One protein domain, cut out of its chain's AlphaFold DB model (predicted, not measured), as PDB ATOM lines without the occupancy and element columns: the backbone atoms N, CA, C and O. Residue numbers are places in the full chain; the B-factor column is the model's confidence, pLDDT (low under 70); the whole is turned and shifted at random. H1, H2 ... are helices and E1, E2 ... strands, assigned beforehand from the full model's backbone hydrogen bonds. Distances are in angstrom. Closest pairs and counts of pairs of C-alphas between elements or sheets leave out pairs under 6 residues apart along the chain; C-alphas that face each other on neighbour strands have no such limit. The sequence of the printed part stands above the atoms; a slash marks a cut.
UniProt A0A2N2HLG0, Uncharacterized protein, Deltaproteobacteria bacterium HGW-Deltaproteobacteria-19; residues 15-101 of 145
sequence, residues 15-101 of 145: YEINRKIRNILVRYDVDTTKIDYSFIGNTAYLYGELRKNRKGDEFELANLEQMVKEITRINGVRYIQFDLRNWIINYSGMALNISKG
ATOM      1  N   TYR A  15      64.235 113.957  39.212       89.69
ATOM      2  CA  TYR A  15      65.677 113.876  39.412       89.69
ATOM      3  C   TYR A  15      66.005 112.986  40.604       89.69
ATOM      4  O   TYR A  15      66.925 112.174  40.515       89.69
ATOM      5  N   GLU A  16      65.223 113.063  41.678       90.62
ATOM      6  CA  GLU A  16      65.323 112.144  42.807       90.62
ATOM      7  C   GLU A  16      65.040 110.702  42.389       90.62
ATOM      8  O   GLU A  16      65.790 109.800  42.770       90.62
ATOM      9  N   ILE A  17      64.010 110.466  41.570       91.25
ATOM     10  CA  ILE A  17      63.718 109.118  41.062       91.25
ATOM     11  C   ILE A  17      64.839 108.623  40.152       91.25
ATOM     12  O   ILE A  17      65.354 107.529  40.376       91.25
ATOM     13  N   ASN A  18      65.293 109.433  39.196       92.38
ATOM     14  CA  ASN A  18      66.419 109.073  38.335       92.38
ATOM     15  C   ASN A  18      67.691 108.788  39.147       92.38
ATOM     16  O   ASN A  18      68.427 107.852  38.838       92.38
ATOM     17  N   ARG A  19      67.941 109.540  40.225       92.75
ATOM     18  CA  ARG A  19      69.062 109.291  41.140       92.75
ATOM     19  C   ARG A  19      68.904 107.963  41.884       92.75
ATOM     20  O   ARG A  19      69.887 107.241  42.033       92.75
ATOM     21  N   LYS A  20      67.691 107.620  42.328       94.25
ATOM     22  CA  LYS A  20      67.397 106.324  42.966       94.25
ATOM     23  C   LYS A  20      67.574 105.165  41.990       94.25
ATOM     24  O   LYS A  20      68.265 104.211  42.335       94.25
ATOM     25  N   ILE A  21      67.042 105.276  40.770       93.31
ATOM     26  CA  ILE A  21      67.239 104.284  39.702       93.31
ATOM     27  C   ILE A  21      68.735 104.088  39.449       93.31
ATOM     28  O   ILE A  21      69.218 102.961  39.494       93.31
ATOM     29  N   ARG A  22      69.498 105.179  39.295       94.06
ATOM     30  CA  ARG A  22      70.958 105.119  39.126       94.06
ATOM     31  C   ARG A  22      71.647 104.361  40.257       94.06
ATOM     32  O   ARG A  22      72.497 103.518  39.996       94.06
ATOM     33  N   ASN A  23      71.298 104.667  41.506       94.94
ATOM     34  CA  ASN A  23      71.889 104.008  42.669       94.94
ATOM     35  C   ASN A  23      71.597 102.505  42.679       94.94
ATOM     36  O   ASN A  23      72.492 101.728  42.995       94.94
ATOM     37  N   ILE A  24      70.379 102.100  42.308       94.25
ATOM     38  CA  ILE A  24      70.016 100.686  42.176       94.25
ATOM     39  C   ILE A  24      70.877 100.033  41.093       94.25
ATOM     40  O   ILE A  24      71.536  99.041  41.379       94.25
ATOM     41  N   LEU A  25      70.961 100.611  39.890       92.31
ATOM     42  CA  LEU A  25      71.774 100.057  38.798       92.31
ATOM     43  C   LEU A  25      73.236  99.843  39.222       92.31
ATOM     44  O   LEU A  25      73.778  98.756  39.049       92.31
ATOM     45  N   VAL A  26      73.846 100.846  39.862       92.19
ATOM     46  CA  VAL A  26      75.229 100.758  40.361       92.19
ATOM     47  C   VAL A  26      75.378  99.695  41.457       92.19
ATOM     48  O   VAL A  26      76.396  99.013  41.513       92.19
ATOM     49  N   ARG A  27      74.372  99.513  42.321       92.56
ATOM     50  CA  ARG A  27      74.398  98.512  43.400       92.56
ATOM     51  C   ARG A  27      74.438  97.076  42.878       92.56
ATOM     52  O   ARG A  27      75.078  96.235  43.502       92.56
ATOM     53  N   TYR A  28      73.782  96.812  41.750       91.31
ATOM     54  CA  TYR A  28      73.840  95.518  41.065       91.31
ATOM     55  C   TYR A  28      74.991  95.431  40.043       91.31
ATOM     56  O   TYR A  28      74.980  94.549  39.187       91.31
ATOM     57  N   ASP A  29      75.974  96.336  40.138       90.81
ATOM     58  CA  ASP A  29      77.174  96.434  39.290       90.81
ATOM     59  C   ASP A  29      76.900  96.741  37.801       90.81
ATOM     60  O   ASP A  29      77.821  96.777  36.990       90.81
ATOM     61  N   VAL A  30      75.648  97.056  37.435       90.94
ATOM     62  CA  VAL A  30      75.207  97.218  36.041       90.94
ATOM     63  C   VAL A  30      76.106  98.189  35.272       90.94
ATOM     64  O   VAL A  30      76.387  99.303  35.726       90.94
ATOM     65  N   ASP A  31      76.491  97.806  34.050       90.38
ATOM     66  CA  ASP A  31      77.248  98.680  33.154       90.38
ATOM     67  C   ASP A  31      76.391  99.861  32.664       90.38
ATOM     68  O   ASP A  31      75.758  99.824  31.608       90.38
ATOM     69  N   THR A  32      76.417 100.950  33.433       90.06
ATOM     70  CA  THR A  32      75.735 102.222  33.131       90.06
ATOM     71  C   THR A  32      76.196 102.905  31.837       90.06
ATOM     72  O   THR A  32      75.615 103.914  31.458       90.06
ATOM     73  N   THR A  33      77.214 102.387  31.136       90.06
ATOM     74  CA  THR A  33      77.617 102.896  29.810       90.06
ATOM     75  C   THR A  33      76.842 102.256  28.657       90.06
ATOM     76  O   THR A  33      76.924 102.727  27.521       90.06
ATOM     77  N   LYS A  34      76.129 101.157  28.928       89.44
ATOM     78  CA  LYS A  34      75.370 100.372  27.944       89.44
ATOM     79  C   LYS A  34      73.863 100.436  28.149       89.44
ATOM     80  O   LYS A  34      73.119 100.022  27.260       89.44
ATOM     81  N   ILE A  35      73.436 100.945  29.297       91.06
ATOM     82  CA  ILE A  35      72.039 101.124  29.653       91.06
ATOM     83  C   ILE A  35      71.765 102.600  29.912       91.06
ATOM     84  O   ILE A  35      72.480 103.262  30.663       91.06
ATOM     85  N   ASP A  36      70.694 103.083  29.310       92.62
ATOM     86  CA  ASP A  36      70.145 104.402  29.542       92.62
ATOM     87  C   ASP A  36      68.824 104.264  30.301       92.62
ATOM     88  O   ASP A  36      68.119 103.251  30.218       92.62
ATOM     89  N   TYR A  37      68.490 105.290  31.079       92.44
ATOM     90  CA  TYR A  37      67.263 105.308  31.858       92.44
ATOM     91  C   TYR A  37      66.674 106.711  31.939       92.44
ATOM     92  O   TYR A  37      67.382 107.719  31.935       92.44
ATOM     93  N   SER A  38      65.351 106.772  32.040       90.56
ATOM     94  CA  SER A  38      64.609 108.016  32.194       90.56
ATOM     95  C   SER A  38      63.332 107.778  32.988       90.56
ATOM     96  O   SER A  38      62.758 106.692  32.956       90.56
ATOM     97  N   PHE A  39      62.866 108.806  33.685       91.00
ATOM     98  CA  PHE A  39      61.600 108.793  34.399       91.00
ATOM     99  C   PHE A  39      60.733 109.948  33.911       91.00
ATOM    100  O   PHE A  39      61.134 111.114  33.989       91.00
ATOM    101  N   ILE A  40      59.550 109.616  33.393       87.88
ATOM    102  CA  ILE A  40      58.609 110.578  32.815       87.88
ATOM    103  C   ILE A  40      57.206 110.256  33.330       87.88
ATOM    104  O   ILE A  40      56.735 109.124  33.217       87.88
ATOM    105  N   GLY A  41      56.537 111.261  33.904       87.00
ATOM    106  CA  GLY A  41      55.231 111.094  34.540       87.00
ATOM    107  C   GLY A  41      55.328 110.156  35.742       87.00
ATOM    108  O   GLY A  41      55.811 110.555  36.796       87.00
ATOM    109  N   ASN A  42      54.903 108.903  35.554       88.38
ATOM    110  CA  ASN A  42      54.924 107.847  36.572       88.38
ATOM    111  C   ASN A  42      55.596 106.557  36.061       88.38
ATOM    112  O   ASN A  42      55.461 105.499  36.687       88.38
ATOM    113  N   THR A  43      56.290 106.636  34.923       89.88
ATOM    114  CA  THR A  43      56.879 105.487  34.236       89.88
ATOM    115  C   THR A  43      58.397 105.602  34.214       89.88
ATOM    116  O   THR A  43      58.949 106.616  33.780       89.88
ATOM    117  N   ALA A  44      59.071 104.551  34.680       91.12
ATOM    118  CA  ALA A  44      60.507 104.380  34.521       91.12
ATOM    119  C   ALA A  44      60.795 103.630  33.216       91.12
ATOM    120  O   ALA A  44      60.293 102.531  32.999       91.12
ATOM    121  N   TYR A  45      61.618 104.219  32.361       92.75
ATOM    122  CA  TYR A  45      62.068 103.641  31.103       92.75
ATOM    123  C   TYR A  45      63.518 103.206  31.260       92.75
ATOM    124  O   TYR A  45      64.353 104.006  31.683       92.75
ATOM    125  N   LEU A  46      63.812 101.954  30.919       93.50
ATOM    126  CA  LEU A  46      65.165 101.411  30.866       93.50
ATOM    127  C   LEU A  46      65.388 100.823  29.479       93.50
ATOM    128  O   LEU A  46      64.635  99.943  29.063       93.50
ATOM    129  N   TYR A  47      66.411 101.297  28.776       93.81
ATOM    130  CA  TYR A  47      66.684 100.872  27.408       93.81
ATOM    131  C   TYR A  47      68.176 100.681  27.137       93.81
ATOM    132  O   TYR A  47      69.025 101.263  27.809       93.81
ATOM    133  N   GLY A  48      68.501  99.835  26.160       91.94
ATOM    134  CA  GLY A  48      69.882  99.535  25.775       91.94
ATOM    135  C   GLY A  48      70.258  98.074  25.999       91.94
ATOM    136  O   GLY A  48      69.555  97.169  25.558       91.94
ATOM    137  N   GLU A  49      71.400  97.819  26.625       90.12
ATOM    138  CA  GLU A  49      71.914  96.470  26.862       90.12
ATOM    139  C   GLU A  49      72.250  96.275  28.344       90.12
ATOM    140  O   GLU A  49      73.054  97.009  28.917       90.12
ATOM    141  N   LEU A  50      71.641  95.265  28.970       90.00
ATOM    142  CA  LEU A  50      71.836  94.987  30.390       90.00
ATOM    143  C   LEU A  50      73.007  94.018  30.591       90.00
ATOM    144  O   LEU A  50      72.909  92.837  30.252       90.00
ATOM    145  N   ARG A  51      74.100  94.500  31.183       89.19
ATOM    146  CA  ARG A  51      75.291  93.702  31.518       89.19
ATOM    147  C   ARG A  51      75.669  93.897  32.976       89.19
ATOM    148  O   ARG A  51      75.524  95.002  33.494       89.19
ATOM    149  N   LYS A  52      76.156  92.832  33.625       86.75
ATOM    150  CA  LYS A  52      76.486  92.862  35.057       86.75
ATOM    151  C   LYS A  52      77.691  93.727  35.353       86.75
ATOM    152  O   LYS A  52      77.771  94.236  36.443       86.75
ATOM    153  N   ASN A  53      78.624  93.854  34.420       84.88
ATOM    154  CA  ASN A  53      79.790  94.702  34.580       84.88
ATOM    155  C   ASN A  53      80.320  95.135  33.214       84.88
ATOM    156  O   ASN A  53      79.891  94.653  32.160       84.88
ATOM    157  N   ARG A  54      81.348  95.984  33.237       77.00
ATOM    158  CA  ARG A  54      82.020  96.457  32.022       77.00
ATOM    159  C   ARG A  54      82.798  95.365  31.272       77.00
ATOM    160  O   ARG A  54      83.151  95.557  30.112       77.00
ATOM    161  N   LYS A  55      83.074  94.222  31.915       79.06
ATOM    162  CA  LYS A  55      83.697  93.052  31.269       79.06
ATOM    163  C   LYS A  55      82.699  92.262  30.418       79.06
ATOM    164  O   LYS A  55      83.119  91.495  29.559       79.06
ATOM    165  N   GLY A  56      81.402  92.513  30.596       75.62
ATOM    166  CA  GLY A  56      80.334  91.871  29.846       75.62
ATOM    167  C   GLY A  56      79.848  90.561  30.445       75.62
ATOM    168  O   GLY A  56      79.312  89.745  29.702       75.62
ATOM    169  N   ASP A  57      80.010  90.374  31.756       82.44
ATOM    170  CA  ASP A  57      79.454  89.212  32.443       82.44
ATOM    171  C   ASP A  57      77.921  89.190  32.334       82.44
ATOM    172  O   ASP A  57      77.244  90.232  32.364       82.44
ATOM    173  N   GLU A  58      77.372  87.982  32.201       80.56
ATOM    174  CA  GLU A  58      75.929  87.781  32.134       80.56
ATOM    175  C   GLU A  58      75.255  88.144  33.462       80.56
ATOM    176  O   GLU A  58      75.793  87.951  34.555       80.56
ATOM    177  N   PHE A  59      74.036  88.666  33.354       84.31
ATOM    178  CA  PHE A  59      73.200  88.949  34.511       84.31
ATOM    179  C   PHE A  59      72.484  87.672  34.963       84.31
ATOM    180  O   PHE A  59      71.870  86.976  34.155       84.31
ATOM    181  N   GLU A  60      72.535  87.367  36.258       87.00
ATOM    182  CA  GLU A  60      71.748  86.270  36.823       87.00
ATOM    183  C   GLU A  60      70.277  86.672  36.931       87.00
ATOM    184  O   GLU A  60      69.954  87.799  37.316       87.00
ATOM    185  N   LEU A  61      69.382  85.721  36.657       86.06
ATOM    186  CA  LEU A  61      67.938  85.949  36.690       86.06
ATOM    187  C   LEU A  61      67.461  86.457  38.058       86.06
ATOM    188  O   LEU A  61      66.723  87.434  38.120       86.06
ATOM    189  N   ALA A  62      67.946  85.859  39.149       87.75
ATOM    190  CA  ALA A  62      67.565  86.241  40.509       87.75
ATOM    191  C   ALA A  62      67.948  87.696  40.841       87.75
ATOM    192  O   ALA A  62      67.153  88.441  41.416       87.75
ATOM    193  N   ASN A  63      69.141  88.130  40.420       89.12
ATOM    194  CA  ASN A  63      69.589  89.511  40.610       89.12
ATOM    195  C   ASN A  63      68.741  90.477  39.780       89.12
ATOM    196  O   ASN A  63      68.401  91.560  40.252       89.12
ATOM    197  N   LEU A  64      68.368  90.081  38.558       89.25
ATOM    198  CA  LEU A  64      67.502  90.880  37.697       89.25
ATOM    199  C   LEU A  64      66.116  91.046  38.318       89.25
ATOM    200  O   LEU A  64      65.617  92.162  38.420       89.25
ATOM    201  N   GLU A  65      65.520  89.958  38.804       89.94
ATOM    202  CA  GLU A  65      64.232  89.996  39.496       89.94
ATOM    203  C   GLU A  65      64.256  90.913  40.715       89.94
ATOM    204  O   GLU A  65      63.318  91.685  40.940       89.94
ATOM    205  N   GLN A  66      65.322  90.836  41.511       91.25
ATOM    206  CA  GLN A  66      65.454  91.655  42.705       91.25
ATOM    207  C   GLN A  66      65.664  93.130  42.360       91.25
ATOM    208  O   GLN A  66      65.020  93.985  42.967       91.25
ATOM    209  N   MET A  67      66.452  93.420  41.321       92.19
ATOM    210  CA  MET A  67      66.634  94.771  40.796       92.19
ATOM    211  C   MET A  67      65.304  95.374  40.329       92.19
ATOM    212  O   MET A  67      64.964  96.489  40.724       92.19
ATOM    213  N   VAL A  68      64.513  94.635  39.541       90.88
ATOM    214  CA  VAL A  68      63.197  95.100  39.068       90.88
ATOM    215  C   VAL A  68      62.277  95.392  40.255       90.88
ATOM    216  O   VAL A  68      61.684  96.466  40.317       90.88
ATOM    217  N   LYS A  69      62.213  94.488  41.240       89.88
ATOM    218  CA  LYS A  69      61.426  94.683  42.471       89.88
ATOM    219  C   LYS A  69      61.890  95.886  43.299       89.88
ATOM    220  O   LYS A  69      61.085  96.482  44.007       89.88
ATOM    221  N   GLU A  70      63.172  96.232  43.267       92.12
ATOM    222  CA  GLU A  70      63.695  97.400  43.981       92.12
ATOM    223  C   GLU A  70      63.287  98.704  43.283       92.12
ATOM    224  O   GLU A  70      62.888  99.654  43.955       92.12
ATOM    225  N   ILE A  71      63.280  98.729  41.944       90.56
ATOM    226  CA  ILE A  71      62.822  99.888  41.163       90.56
ATOM    227  C   ILE A  71      61.314 100.115  41.353       90.56
ATOM    228  O   ILE A  71      60.892 101.256  41.540       90.56
ATOM    229  N   THR A  72      60.495  99.057  41.380       88.50
ATOM    230  CA  THR A  72      59.035  99.187  41.587       88.50
ATOM    231  C   THR A  72      58.668  99.680  42.984       88.50
ATOM    232  O   THR A  72      57.588 100.228  43.182       88.50
ATOM    233  N   ARG A  73      59.561  99.510  43.966       90.62
ATOM    234  CA  ARG A  73      59.382 100.021  45.332       90.62
ATOM    235  C   ARG A  73      59.728 101.503  45.473       90.62
ATOM    236  O   ARG A  73      59.504 102.070  46.544       90.62
ATOM    237  N   ILE A  74      60.277 102.147  44.439       89.44
ATOM    238  CA  ILE A  74      60.524 103.589  44.473       89.44
ATOM    239  C   ILE A  74      59.177 104.314  44.502       89.44
ATOM    240  O   ILE A  74      58.384 104.229  43.567       89.44
ATOM    241  N   ASN A  75      58.946 105.087  45.563       86.69
ATOM    242  CA  ASN A  75      57.757 105.924  45.661       86.69
ATOM    243  C   ASN A  75      57.688 106.904  44.471       86.69
ATOM    244  O   ASN A  75      58.651 107.627  44.213       86.69
ATOM    245  N   GLY A  76      56.565 106.893  43.749       84.88
ATOM    246  CA  GLY A  76      56.343 107.659  42.517       84.88
ATOM    247  C   GLY A  76      56.448 106.842  41.223       84.88
ATOM    248  O   GLY A  76      55.858 107.234  40.217       84.88
ATOM    249  N   VAL A  77      57.103 105.675  41.243       88.44
ATOM    250  CA  VAL A  77      57.139 104.755  40.096       88.44
ATOM    251  C   VAL A  77      55.897 103.864  40.130       88.44
ATOM    252  O   VAL A  77      55.707 103.093  41.065       88.44
ATOM    253  N   ARG A  78      55.033 103.972  39.113       87.50
ATOM    254  CA  ARG A  78      53.862 103.087  38.943       87.50
ATOM    255  C   ARG A  78      54.067 102.053  37.849       87.50
ATOM    256  O   ARG A  78      53.580 100.933  37.973       87.50
ATOM    257  N   TYR A  79      54.784 102.431  36.797       88.56
ATOM    258  CA  TYR A  79      55.016 101.590  35.632       88.56
ATOM    259  C   TYR A  79      56.508 101.518  35.332       88.56
ATOM    260  O   TYR A  79      57.251 102.470  35.585       88.56
ATOM    261  N   ILE A  80      56.945 100.389  34.783       90.12
ATOM    262  CA  ILE A  80      58.310 100.221  34.293       90.12
ATOM    263  C   ILE A  80      58.243  99.614  32.904       90.12
ATOM    264  O   ILE A  80      57.550  98.620  32.696       90.12
ATOM    265  N   GLN A  81      58.979 100.209  31.978       91.31
ATOM    266  CA  GLN A  81      59.119  99.725  30.619       91.31
ATOM    267  C   GLN A  81      60.581  99.376  30.352       91.31
ATOM    268  O   GLN A  81      61.477 100.191  30.584       91.31
ATOM    269  N   PHE A  82      60.798  98.158  29.859       90.62
ATOM    270  CA  PHE A  82      62.110  97.643  29.494       90.62
ATOM    271  C   PHE A  82      62.200  97.497  27.977       90.62
ATOM    272  O   PHE A  82      61.409  96.776  27.378       90.62
ATOM    273  N   ASP A  83      63.187  98.155  27.378       90.44
ATOM    274  CA  ASP A  83      63.564  98.003  25.971       90.44
ATOM    275  C   ASP A  83      65.039  97.581  25.893       90.44
ATOM    276  O   ASP A  83      65.954  98.366  25.624       90.44
ATOM    277  N   LEU A  84      65.282  96.325  26.269       90.62
ATOM    278  CA  LEU A  84      66.620  95.756  26.375       90.62
ATOM    279  C   LEU A  84      66.899  94.827  25.193       90.62
ATOM    280  O   LEU A  84      66.108  93.953  24.853       90.62
ATOM    281  N   ARG A  85      68.087  94.951  24.604       89.81
ATOM    282  CA  ARG A  85      68.503  94.158  23.434       89.81
ATOM    283  C   ARG A  85      68.704  92.676  23.738       89.81
ATOM    284  O   ARG A  85      68.573  91.841  22.848       89.81
ATOM    285  N   ASN A  86      69.086  92.359  24.972       89.38
ATOM    286  CA  ASN A  86      69.488  91.019  25.400       89.38
ATOM    287  C   ASN A  86      68.534  90.382  26.423       89.38
ATOM    288  O   ASN A  86      68.713  89.216  26.775       89.38
ATOM    289  N   TRP A  87      67.508  91.105  26.875       89.94
ATOM    290  CA  TRP A  87      66.524  90.622  27.844       89.94
ATOM    291  C   TRP A  87      65.123  91.069  27.458       89.94
ATOM    292  O   TRP A  87      64.912  92.213  27.081       89.94
ATOM    293  N   ILE A  88      64.159  90.171  27.612       88.62
ATOM    294  CA  ILE A  88      62.740  90.490  27.500       88.62
ATOM    295  C   ILE A  88      62.184  90.454  28.917       88.62
ATOM    296  O   ILE A  88      62.153  89.394  29.547       88.62
ATOM    297  N   ILE A  89      61.798  91.623  29.429       89.06
ATOM    298  CA  ILE A  89      61.283  91.795  30.789       89.06
ATOM    299  C   ILE A  89      59.878  92.377  30.698       89.06
ATOM    300  O   ILE A  89      59.699  93.533  30.324       89.06
ATOM    301  N   ASN A  90      58.890  91.579  31.090       86.31
ATOM    302  CA  ASN A  90      57.500  91.997  31.181       86.31
ATOM    303  C   ASN A  90      57.101  92.073  32.652       86.31
ATOM    304  O   ASN A  90      57.095  91.058  33.354       86.31
ATOM    305  N   TYR A  91      56.764  93.275  33.115       83.50
ATOM    306  CA  TYR A  91      56.289  93.503  34.473       83.50
ATOM    307  C   TYR A  91      54.862  94.049  34.451       83.50
ATOM    308  O   TYR A  91      54.627  95.185  34.051       83.50
ATOM    309  N   SER A  92      53.910  93.235  34.909       78.06
ATOM    310  CA  SER A  92      52.482  93.577  34.959       78.06
ATOM    311  C   SER A  92      51.983  93.713  36.401       78.06
ATOM    312  O   SER A  92      50.901  93.230  36.736       78.06
ATOM    313  N   GLY A  93      52.790  94.300  37.291       70.12
ATOM    314  CA  GLY A  93      52.449  94.536  38.704       70.12
ATOM    315  C   GLY A  93      52.410  93.270  39.574       70.12
ATOM    316  O   GLY A  93      53.090  93.202  40.594       70.12
ATOM    317  N   MET A  94      51.650  92.257  39.158       71.69
ATOM    318  CA  MET A  94      51.476  90.967  39.836       71.69
ATOM    319  C   MET A  94      52.397  89.875  39.286       71.69
ATOM    320  O   MET A  94      52.790  88.976  40.025       71.69
ATOM    321  N   ALA A  95      52.765  89.959  38.006       79.94
ATOM    322  CA  ALA A  95      53.620  88.986  37.341       79.94
ATOM    323  C   ALA A  95      54.874  89.660  36.781       79.94
ATOM    324  O   ALA A  95      54.798  90.717  36.147       79.94
ATOM    325  N   LEU A  96      56.021  89.023  37.021       86.00
ATOM    326  CA  LEU A  96      57.301  89.348  36.410       86.00
ATOM    327  C   LEU A  96      57.707  88.162  35.540       86.00
ATOM    328  O   LEU A  96      57.936  87.071  36.054       86.00
ATOM    329  N   ASN A  97      57.760  88.373  34.230       86.81
ATOM    330  CA  ASN A  97      58.273  87.391  33.287       86.81
ATOM    331  C   ASN A  97      59.579  87.926  32.707       86.81
ATOM    332  O   ASN A  97      59.607  89.013  32.128       86.81
ATOM    333  N   ILE A  98      60.652  87.168  32.892       87.81
ATOM    334  CA  ILE A  98      61.966  87.497  32.363       87.81
ATOM    335  C   ILE A  98      62.439  86.325  31.518       87.81
ATOM    336  O   ILE A  98      62.474  85.181  31.970       87.81
ATOM    337  N   SER A  99      62.855  86.629  30.298       87.69
ATOM    338  CA  SER A  99      63.476  85.672  29.391       87.69
ATOM    339  C   SER A  99      64.686  86.307  28.711       87.69
ATOM    340  O   SER A  99      64.748  87.524  28.522       87.69
ATOM    341  N   LYS A 100      65.688  85.491  28.361       84.12
ATOM    342  CA  LYS A 100      66.816  85.974  27.555       84.12
ATOM    343  C   LYS A 100      66.287  86.361  26.173       84.12
ATOM    344  O   LYS A 100      65.654  85.550  25.498       84.12
ATOM    345  N   GLY A 101      66.546  87.598  25.763       72.06
ATOM    346  CA  GLY A 101      66.185  88.070  24.434       72.06
ATOM    347  C   GLY A 101      67.066  87.389  23.394       72.06
ATOM    348  O   GLY A 101      68.293  87.400  23.511       72.06
TER     349      GLY A 101
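What this domain is: This is residues 15 to 101 of the 145 residues of an uncharacterized protein of Deltaproteobacteria bacterium HGW-Deltaproteobacteria-19 (UniProt A0A2N2HLG0). A wall of three strands, E1, E2 and E3, is followed past E3 by the hairpin E4 and E5; H1 packs over E1 on one face of the three-stranded sheet, and H2 packs beside H1, with one end of each in contact, and on the hairpin. The 87 printed residues hold H1, E1, E2, H2, E3, E4 and E5 in that order. The class is mixed; the first sheet, E1 E2 E3, is mixed, and E4 E5 is antiparallel. The whole is compact, radius of gyration of the C-alphas 11.9 A, spans 33 by 27 by 18 A.

How they stand to each other: Start at H1, residues 15 to 27, on the sheet of E1, 35 to 40, E2, 43 to 48, and E3, 79 to 84, at a height of 9.8 A: two layers. H1 lies over E1, on which 8 of its 13 C-alphas fall when dropped onto the local plane, and runs along the strands, at 26 degrees to E1 on the local plane; 2 of its C-alphas fall on E2, and it is only just not over E2. In the antiparallel hairpin E1 and E2, N 38 and O 45 are 3.0 A apart; in parallel E2 and E3, N 46 and O 81 are 2.9 A apart. H2, residues 61 to 72, only grazes this sheet, with residues 68 to 72; E2, H2 and E3 form a strand-helix-strand unit, parallel neighbours joined through a helix, its crossover right-handed. H1, with residues 21 to 25 alone, touches H2, closest C-alphas Ile 21 and Ile 71 at 6.4 A, a shallow tilt of 17 degrees, opposite ways. Next comes the hairpin E4, 87 to 91, and E5, 96 to 100, with N 90 and O 97 at 2.9 A. The closest C-alphas of E3 and E4, Phe 82 and Ile 89, are 6.0 A apart; those of H2 and E5, Leu 61 and Ile 98, 7.5 A. In H1 and H2 every O i to N i+4 pair is within hydrogen-bond range.

Where its parts are: Find C-alpha 15 at (65.677, 113.876, 39.412); H1 runs 18.1 A from there. E1 spans 16.7 A, E2 16.6 A, H2 16.7 A and E3 15.9 A. E5 ends at C-alpha 100, (66.816, 85.974, 27.555).

The domain as a whole: The C-alphas of Gly 41 and Lys 55, the two farthest apart, are 33.9 A apart. The printed part has no cut; the link E2 to H2, 12 residues, is long. No printed residue is under 70 in pLDDT.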